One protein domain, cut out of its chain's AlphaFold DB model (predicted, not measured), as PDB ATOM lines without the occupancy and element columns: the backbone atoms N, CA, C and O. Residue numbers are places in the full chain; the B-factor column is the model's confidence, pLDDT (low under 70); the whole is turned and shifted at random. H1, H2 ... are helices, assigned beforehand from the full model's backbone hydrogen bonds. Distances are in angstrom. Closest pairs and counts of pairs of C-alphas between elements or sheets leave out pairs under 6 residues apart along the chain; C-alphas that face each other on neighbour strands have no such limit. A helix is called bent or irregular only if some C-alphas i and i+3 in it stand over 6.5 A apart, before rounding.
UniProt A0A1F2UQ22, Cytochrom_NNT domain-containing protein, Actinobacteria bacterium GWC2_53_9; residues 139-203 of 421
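AT A GLANCE: This is residues 139 to 203 of the 421 residues of the protein "Cytochrom_NNT domain-containing protein" of Actinobacteria bacterium GWC2_53_9 (UniProt A0A1F2UQ22). One long helix, H3, makes one side of an open frame, and a shorter helix, H1, makes the other side, with no contact between them. The chain passes from H1 to H3 through the very short H2, and after H3 it folds back in a stretch without a named element, residues 190 to 199, to bring the short H4 onto H2. The printed part has 65 residues with four named helices, in the order H1, H2, H3, H4, and no named strand; the class is all helix. It is only just compact, close to loose, with a radius of gyration of the C-alphas of 12.6 A, and the C-alphas span 33 by 30 by 18 A along their three main axes.

HOW THE PARTS SIT: The longest helix, H3, residues 168 to 189, touches no other helix. It is close to but not clearly touching H2, residues 161 to 164, with 1 pair of C-alphas within 8 A, those of His 164 and Gly 175, 7.3 A apart. H2 touches H4, residues 200 to 203, with 4 pairs of C-alphas within 8 A; the closest are those of Cys 163 and Ala 202, 5.0 A apart, and the two centres are 9.0 A apart. H3 and H4 are apart. H1, residues 141 to 151, is apart from H2, H3 and H4. In H3 each O i to N i+4 pair is within hydrogen-bond range, in H1 5 of 7 are, and H2 and H4 are too short for such a pair.

IN THESE COORDINATES: H3 has 22 residues and measures 30.1 A from its first C-alpha, Gly 168 at (-1.020, 2.941, 39.446), to its last, Lys 189 at (22.976, 20.952, 36.523). H1 has 11 residues and measures 15.7 A, beginning with C-alpha 141 at (27.685, 6.315, 39.815). H1 is irregular: the C-alphas of Ser 142 and Lys 145 are 7.3 A apart. H2 and H4 have 4 residues each and measure 4.8 A and 5.3 A. H4 ends with C-alpha 203 at (4.633, 2.532, 51.968), the last printed residue.

THE WHOLE: The two C-alphas farthest apart are those of Val 154 and Phe 188, at 34.6 A. The first and last printed C-alphas, those of Arg 139 and Cys 203, are 25.9 A apart. The printed part has no cut. The link from H2 to H3, 3 residues, is tight; those from H1 to H2, 9 residues, and from H3 to H4, 10 residues, are short. The mean pLDDT of the printed part is 80.5, and the model's confidence is low, under 70, at residues 189 to 196, of which 189 belongs to H3.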
ATOM      1  N   ARG A 139      24.222   1.551  37.132       75.50
ATOM      2  CA  ARG A 139      25.030   2.111  36.037       75.50
ATOM      3  C   ARG A 139      25.284   3.612  36.200       75.50
ATOM      4  O   ARG A 139      26.231   4.128  35.615       75.50
ATOM      5  N   CYS A 140      24.473   4.303  36.999       76.12
ATOM      6  CA  CYS A 140      24.731   5.672  37.416       76.12
ATOM      7  C   CYS A 140      25.553   5.675  38.714       76.12
ATOM      8  O   CYS A 140      25.047   5.310  39.774       76.12
ATOM      9  N   HIS A 141      26.786   6.184  38.655       75.44
ATOM     10  CA  HIS A 141      27.685   6.315  39.815       75.44
ATOM     11  C   HIS A 141      27.068   7.069  41.013       75.44
ATOM     12  O   HIS A 141      27.341   6.763  42.170       75.44
ATOM     13  N   SER A 142      26.161   8.017  40.758       75.69
ATOM     14  CA  SER A 142      25.477   8.813  41.781       75.69
ATOM     15  C   SER A 142      24.524   7.993  42.656       75.69
ATOM     16  O   SER A 142      24.151   8.436  43.742       75.69
ATOM     17  N   LEU A 143      24.137   6.797  42.204       79.00
ATOM     18  CA  LEU A 143      23.225   5.901  42.912       79.00
ATOM     19  C   LEU A 143      23.943   4.777  43.663       79.00
ATOM     20  O   LEU A 143      23.291   4.059  44.418       79.00
ATOM     21  N   GLU A 144      25.264   4.643  43.521       82.50
ATOM     22  CA  GLU A 144      26.050   3.554  44.114       82.50
ATOM     23  C   GLU A 144      25.885   3.482  45.640       82.50
ATOM     24  O   GLU A 144      25.574   2.426  46.197       82.50
ATOM     25  N   LYS A 145      25.986   4.630  46.323       83.12
ATOM     26  CA  LYS A 145      25.802   4.696  47.779       83.12
ATOM     27  C   LYS A 145      24.391   4.260  48.199       83.12
ATOM     28  O   LYS A 145      24.233   3.483  49.143       83.12
ATOM     29  N   SER A 146      23.368   4.764  47.510       84.12
ATOM     30  CA  SER A 146      21.967   4.441  47.799       84.12
ATOM     31  C   SER A 146      21.668   2.965  47.539       84.12
ATOM     32  O   SER A 146      20.955   2.346  48.330       84.12
ATOM     33  N   PHE A 147      22.257   2.391  46.486       87.75
ATOM     34  CA  PHE A 147      22.147   0.976  46.154       87.75
ATOM     35  C   PHE A 147      22.802   0.085  47.213       87.75
ATOM     36  O   PHE A 147      22.146  -0.817  47.726       87.75
ATOM     37  N   SER A 148      24.045   0.378  47.613       88.56
ATOM     38  CA  SER A 148      24.739  -0.403  48.649       88.56
ATOM     39  C   SER A 148      23.987  -0.383  49.982       88.56
ATOM     40  O   SER A 148      23.928  -1.384  50.696       88.56
ATOM     41  N   SER A 149      23.366   0.750  50.325       88.12
ATOM     42  CA  SER A 149      22.528   0.819  51.518       88.12
ATOM     43  C   SER A 149      21.232   0.019  51.387       88.12
ATOM     44  O   SER A 149      20.791  -0.561  52.377       88.12
ATOM     45  N   TRP A 150      20.618   0.003  50.204       90.31
ATOM     46  CA  TRP A 150      19.391  -0.748  49.946       90.31
ATOM     47  C   TRP A 150      19.628  -2.255  50.011       90.31
ATOM     48  O   TRP A 150      18.844  -2.961  50.643       90.31
ATOM     49  N   GLU A 151      20.752  -2.728  49.474       90.94
ATOM     50  CA  GLU A 151      21.159  -4.137  49.497       90.94
ATOM     51  C   GLU A 151      21.316  -4.686  50.928       90.94
ATOM     52  O   GLU A 151      21.040  -5.855  51.196       90.94
ATOM     53  N   LYS A 152      21.700  -3.818  51.872       91.25
ATOM     54  CA  LYS A 152      21.840  -4.137  53.303       91.25
ATOM     55  C   LYS A 152      20.564  -3.889  54.114       91.25
ATOM     56  O   LYS A 152      20.544  -4.161  55.312       91.25
ATOM     57  N   SER A 153      19.523  -3.328  53.502       89.75
ATOM     58  CA  SER A 153      18.289  -2.947  54.190       89.75
ATOM     59  C   SER A 153      17.299  -4.108  54.304       89.75
ATOM     60  O   SER A 153      17.389  -5.109  53.595       89.75
ATOM     61  N   VAL A 154      16.275  -3.927  55.143       90.75
ATOM     62  CA  VAL A 154      15.137  -4.858  55.238       90.75
ATOM     63  C   VAL A 154      14.284  -4.898  53.959       90.75
ATOM     64  O   VAL A 154      13.477  -5.804  53.793       90.75
ATOM     65  N   HIS A 155      14.477  -3.948  53.036       92.44
ATOM     66  CA  HIS A 155      13.748  -3.847  51.769       92.44
ATOM     67  C   HIS A 155      14.575  -4.285  50.546       92.44
ATOM     68  O   HIS A 155      14.185  -3.980  49.419       92.44
ATOM     69  N   LYS A 156      15.685  -5.016  50.732       91.88
ATOM     70  CA  LYS A 156      16.574  -5.477  49.643       91.88
ATOM     71  C   LYS A 156      15.887  -6.314  48.548       91.88
ATOM     72  O   LYS A 156      16.368  -6.371  47.426       91.88
ATOM     73  N   ASP A 157      14.744  -6.930  48.847       90.06
ATOM     74  CA  ASP A 157      13.969  -7.724  47.880       90.06
ATOM     75  C   ASP A 157      12.862  -6.896  47.187       90.06
ATOM     76  O   ASP A 157      12.073  -7.392  46.378       90.06
ATOM     77  N   THR A 158      12.793  -5.593  47.479       89.38
ATOM     78  CA  THR A 158      11.836  -4.648  46.895       89.38
ATOM     79  C   THR A 158      12.534  -3.757  45.875       89.38
ATOM     80  O   THR A 158      13.372  -2.934  46.229       89.38
ATOM     81  N   GLY A 159      12.169  -3.886  44.595       87.62
ATOM     82  CA  GLY A 159      12.747  -3.065  43.525       87.62
ATOM     83  C   GLY A 159      12.505  -1.560  43.712       87.62
ATOM     84  O   GLY A 159      11.435  -1.152  44.163       87.62
ATOM     85  N   CYS A 160      13.473  -0.733  43.301       86.25
ATOM     86  CA  CYS A 160      13.531   0.712  43.571       86.25
ATOM     87  C   CYS A 160      12.235   1.466  43.223       86.25
ATOM     88  O   CYS A 160      11.757   2.301  43.993       86.25
ATOM     89  N   LEU A 161      11.636   1.150  42.067       86.62
ATOM     90  CA  LEU A 161      10.446   1.847  41.568       86.62
ATOM     91  C   LEU A 161       9.193   1.580  42.407       86.62
ATOM     92  O   LEU A 161       8.265   2.380  42.379       86.62
ATOM     93  N   LYS A 162       9.153   0.494  43.190       88.94
ATOM     94  CA  LYS A 162       8.019   0.237  44.089       88.94
ATOM     95  C   LYS A 162       7.905   1.304  45.181       88.94
ATOM     96  O   LYS A 162       6.797   1.538  45.652       88.94
ATOM     97  N   CYS A 163       9.019   1.951  45.538       89.38
ATOM     98  CA  CYS A 163       9.052   3.041  46.511       89.38
ATOM     99  C   CYS A 163       9.124   4.425  45.857       89.38
ATOM    100  O   CYS A 163       8.513   5.368  46.347       89.38
ATOM    101  N   HIS A 164       9.873   4.559  44.761       87.88
ATOM    102  CA  HIS A 164      10.106   5.858  44.130       87.88
ATOM    103  C   HIS A 164       9.012   6.296  43.151       87.88
ATOM    104  O   HIS A 164       9.016   7.461  42.762       87.88
ATOM    105  N   TYR A 165       8.103   5.402  42.741       87.19
ATOM    106  CA  TYR A 165       6.955   5.740  41.892       87.19
ATOM    107  C   TYR A 165       5.646   5.620  42.672       87.19
ATOM    108  O   TYR A 165       5.435   4.663  43.428       87.19
ATOM    109  N   GLU A 166       4.729   6.553  42.415       87.44
ATOM    110  CA  GLU A 166       3.354   6.447  42.896       87.44
ATOM    111  C   GLU A 166       2.690   5.153  42.385       87.44
ATOM    112  O   GLU A 166       3.003   4.674  41.286       87.44
ATOM    113  N   PRO A 167       1.776   4.546  43.160       84.06
ATOM    114  CA  PRO A 167       0.975   3.429  42.679       84.06
ATOM    115  C   PRO A 167       0.120   3.796  41.457       84.06
ATOM    116  O   PRO A 167      -0.346   4.923  41.304       84.06
ATOM    117  N   GLY A 168      -0.150   2.798  40.613       83.50
ATOM    118  CA  GLY A 168      -1.020   2.941  39.446       83.50
ATOM    119  C   GLY A 168      -0.300   3.371  38.167       83.50
ATOM    120  O   GLY A 168       0.891   3.681  38.147       83.50
ATOM    121  N   VAL A 169      -1.046   3.357  37.061       79.31
ATOM    122  CA  VAL A 169      -0.504   3.617  35.715       79.31
ATOM    123  C   VAL A 169       0.012   5.049  35.560       79.31
ATOM    124  O   VAL A 169       1.072   5.256  34.979       79.31
ATOM    125  N   PHE A 170      -0.683   6.030  36.138       81.56
ATOM    126  CA  PHE A 170      -0.269   7.433  36.086       81.56
ATOM    127  C   PHE A 170       0.986   7.698  36.924       81.56
ATOM    128  O   PHE A 170       1.865   8.427  36.471       81.56
ATOM    129  N   GLY A 171       1.125   7.037  38.077       82.12
ATOM    130  CA  GLY A 171       2.328   7.124  38.903       82.12
ATOM    131  C   GLY A 171       3.576   6.582  38.205       82.12
ATOM    132  O   GLY A 171       4.661   7.152  38.329       82.12
ATOM    133  N   TYR A 172       3.416   5.538  37.385       82.56
ATOM    134  CA  TYR A 172       4.494   5.044  36.529       82.56
ATOM    135  C   TYR A 172       4.908   6.072  35.467       82.56
ATOM    136  O   TYR A 172       6.098   6.269  35.229       82.56
ATOM    137  N   VAL A 173       3.947   6.756  34.839       80.94
ATOM    138  CA  VAL A 173       4.232   7.806  33.846       80.94
ATOM    139  C   VAL A 173       4.945   8.996  34.494       80.94
ATOM    140  O   VAL A 173       5.996   9.410  34.006       80.94
ATOM    141  N   GLU A 174       4.435   9.504  35.617       82.06
ATOM    142  CA  GLU A 174       5.045  10.622  36.351       82.06
ATOM    143  C   GLU A 174       6.460  10.287  36.842       82.06
ATOM    144  O   GLU A 174       7.382  11.103  36.735       82.06
ATOM    145  N   GLY A 175       6.656   9.056  37.317       80.56
ATOM    146  CA  GLY A 175       7.961   8.549  37.716       80.56
ATOM    147  C   GLY A 175       8.974   8.524  36.568       80.56
ATOM    148  O   GLY A 175      10.136   8.886  36.765       80.56
ATOM    149  N   ASN A 176       8.548   8.150  35.356       80.81
ATOM    150  CA  ASN A 176       9.415   8.166  34.172       80.81
ATOM    151  C   ASN A 176       9.750   9.589  33.716       80.81
ATOM    152  O   ASN A 176      10.898   9.854  33.360       80.81
ATOM    153  N   ILE A 177       8.789  10.515  33.776       80.69
ATOM    154  CA  ILE A 177       9.028  11.939  33.491       80.69
ATOM    155  C   ILE A 177      10.058  12.498  34.480       80.69
ATOM    156  O   ILE A 177      11.066  13.066  34.067       80.69
ATOM    157  N   SER A 178       9.875  12.235  35.776       78.81
ATOM    158  CA  SER A 178      10.821  12.645  36.823       78.81
ATOM    159  C   SER A 178      12.203  11.998  36.643       78.81
ATOM    160  O   SER A 178      13.234  12.625  36.886       78.81
ATOM    161  N   GLY A 179      12.258  10.743  36.185       78.50
ATOM    162  CA  GLY A 179      13.504  10.064  35.827       78.50
ATOM    163  C   GLY A 179      14.233  10.742  34.662       78.50
ATOM    164  O   GLY A 179      15.442  10.961  34.742       78.50
ATOM    165  N   ALA A 180      13.501  11.132  33.616       79.81
ATOM    166  CA  ALA A 180      14.045  11.875  32.481       79.81
ATOM    167  C   ALA A 180      14.527  13.277  32.891       79.81
ATOM    168  O   ALA A 180      15.602  13.701  32.473       79.81
ATOM    169  N   GLU A 181      13.790  13.968  33.765       76.88
ATOM    170  CA  GLU A 181      14.212  15.246  34.353       76.88
ATOM    171  C   GLU A 181      15.531  15.110  35.113       76.88
ATOM    172  O   GLU A 181      16.427  15.932  34.935       76.88
ATOM    173  N   ASN A 182      15.675  14.061  35.928       75.69
ATOM    174  CA  ASN A 182      16.905  13.787  36.671       75.69
ATOM    175  C   ASN A 182      18.076  13.447  35.741       75.69
ATOM    176  O   ASN A 182      19.198  13.881  35.993       75.69
ATOM    177  N   LEU A 183      17.823  12.717  34.651       76.56
ATOM    178  CA  LEU A 183      18.830  12.433  33.628       76.56
ATOM    179  C   LEU A 183      19.297  13.722  32.938       76.56
ATOM    180  O   LEU A 183      20.497  13.961  32.833       76.56
ATOM    181  N   LEU A 184      18.369  14.591  32.525       75.31
ATOM    182  CA  LEU A 184      18.705  15.903  31.966       75.31
ATOM    183  C   LEU A 184      19.453  16.762  32.995       75.31
ATOM    184  O   LEU A 184      20.467  17.378  32.675       75.31
ATOM    185  N   ALA A 185      19.001  16.778  34.249       73.38
ATOM    186  CA  ALA A 185      19.659  17.510  35.324       73.38
ATOM    187  C   ALA A 185      21.088  17.006  35.575       73.38
ATOM    188  O   ALA A 185      21.967  17.823  35.820       73.38
ATOM    189  N   HIS A 186      21.360  15.709  35.444       72.94
ATOM    190  CA  HIS A 186      22.722  15.190  35.544       72.94
ATOM    191  C   HIS A 186      23.652  15.803  34.481       72.94
ATOM    192  O   HIS A 186      24.736  16.276  34.822       72.94
ATOM    193  N   PHE A 187      23.210  15.894  33.221       73.25
ATOM    194  CA  PHE A 187      24.010  16.487  32.139       73.25
ATOM    195  C   PHE A 187      24.098  18.019  32.198       73.25
ATOM    196  O   PHE A 187      25.092  18.595  31.758       73.25
ATOM    197  N   PHE A 188      23.075  18.700  32.734       72.69
ATOM    198  CA  PHE A 188      22.983  20.162  32.671       72.69
ATOM    199  C   PHE A 188      23.152  20.896  34.019       72.69
ATOM    200  O   PHE A 188      23.521  22.063  33.997       72.69
ATOM    201  N   LYS A 189      22.904  20.296  35.190       61.94
ATOM    202  CA  LYS A 189      22.976  20.952  36.523       61.94
ATOM    203  C   LYS A 189      24.129  20.478  37.419       61.94
ATOM    204  O   LYS A 189      24.401  21.139  38.418       61.94
ATOM    205  N   GLY A 190      24.825  19.390  37.089       62.12
ATOM    206  CA  GLY A 190      25.851  18.825  37.974       62.12
ATOM    207  C   GLY A 190      25.246  18.156  39.220       62.12
ATOM    208  O   GLY A 190      24.209  17.506  39.130       62.12
ATOM    209  N   ASN A 191      25.891  18.293  40.385       54.31
ATOM    210  CA  ASN A 191      25.592  17.508  41.600       54.31
ATOM    211  C   ASN A 191      24.324  17.914  42.378       54.31
ATOM    212  O   ASN A 191      24.005  17.280  43.385       54.31
ATOM    213  N   ASP A 192      23.596  18.942  41.945       53.28
ATOM    214  CA  ASP A 192      22.431  19.466  42.667       53.28
ATOM    215  C   ASP A 192      21.138  18.753  42.227       53.28
ATOM    216  O   ASP A 192      20.218  19.329  41.639       53.28
ATOM    217  N   LEU A 193      21.113  17.431  42.436       53.81
ATOM    218  CA  LEU A 193      19.969  16.587  42.098       53.81
ATOM    219  C   LEU A 193      18.876  16.724  43.173       53.81
ATOM    220  O   LEU A 193      19.166  16.603  44.371       53.81
ATOM    221  N   PRO A 194      17.608  16.947  42.784       52.97
ATOM    222  CA  PRO A 194      16.511  17.019  43.735       52.97
ATOM    223  C   PRO A 194      16.411  15.712  44.528       52.97
ATOM    224  O   PRO A 194      16.477  14.613  43.979       52.97
ATOM    225  N   ARG A 195      16.242  15.832  45.851       59.72
ATOM    226  CA  ARG A 195      16.044  14.667  46.722       59.72
ATOM    227  C   ARG A 195      14.800  13.920  46.262       59.72
ATOM    228  O   ARG A 195      13.712  14.500  46.243       59.72
ATOM    229  N   ALA A 196      14.965  12.643  45.929       66.00
ATOM    230  CA  ALA A 196      13.846  11.778  45.606       66.00
ATOM    231  C   ALA A 196      12.876  11.764  46.797       66.00
ATOM    232  O   ALA A 196      13.264  11.446  47.924       66.00
ATOM    233  N   ARG A 197      11.629  12.170  46.555       72.06
ATOM    234  CA  ARG A 197      10.564  12.116  47.559       72.06
ATOM    235  C   ARG A 197       9.901  10.749  47.472       72.06
ATOM    236  O   ARG A 197       9.627  10.269  46.379       72.06
ATOM    237  N   VAL A 198       9.675  10.134  48.625       87.38
ATOM    238  CA  VAL A 198       8.913   8.891  48.761       87.38
ATOM    239  C   VAL A 198       7.613   9.260  49.454       87.38
ATOM    240  O   VAL A 198       7.646   9.889  50.512       87.38
ATOM    241  N   SER A 199       6.482   8.928  48.843       90.44
ATOM    242  CA  SER A 199       5.173   9.229  49.413       90.44
ATOM    243  C   SER A 199       4.708   8.156  50.387       90.44
ATOM    244  O   SER A 199       5.172   7.014  50.372       90.44
ATOM    245  N   ASN A 200       3.708   8.502  51.194       93.19
ATOM    246  CA  ASN A 200       3.057   7.542  52.082       93.19
ATOM    247  C   ASN A 200       2.378   6.408  51.305       93.19
ATOM    248  O   ASN A 200       2.379   5.270  51.766       93.19
ATOM    249  N   ASN A 201       1.859   6.676  50.103       92.44
ATOM    250  CA  ASN A 201       1.195   5.670  49.270       92.44
ATOM    251  C   ASN A 201       2.142   4.546  48.837       92.44
ATOM    252  O   ASN A 201       1.724   3.392  48.722       92.44
ATOM    253  N   ALA A 202       3.421   4.861  48.620       92.25
ATOM    254  CA  ALA A 202       4.435   3.851  48.350       92.25
ATOM    255  C   ALA A 202       4.583   2.864  49.520       92.25
ATOM    256  O   ALA A 202       4.649   1.655  49.297       92.25
ATOM    257  N   CYS A 203       4.569   3.359  50.761       93.00
ATOM    258  CA  CYS A 203       4.633   2.532  51.968       93.00
ATOM    259  C   CYS A 203       3.325   1.754  52.193       93.00
ATOM    260  O   CYS A 203       3.342   0.538  52.394       93.00
TER     261      CYS A 203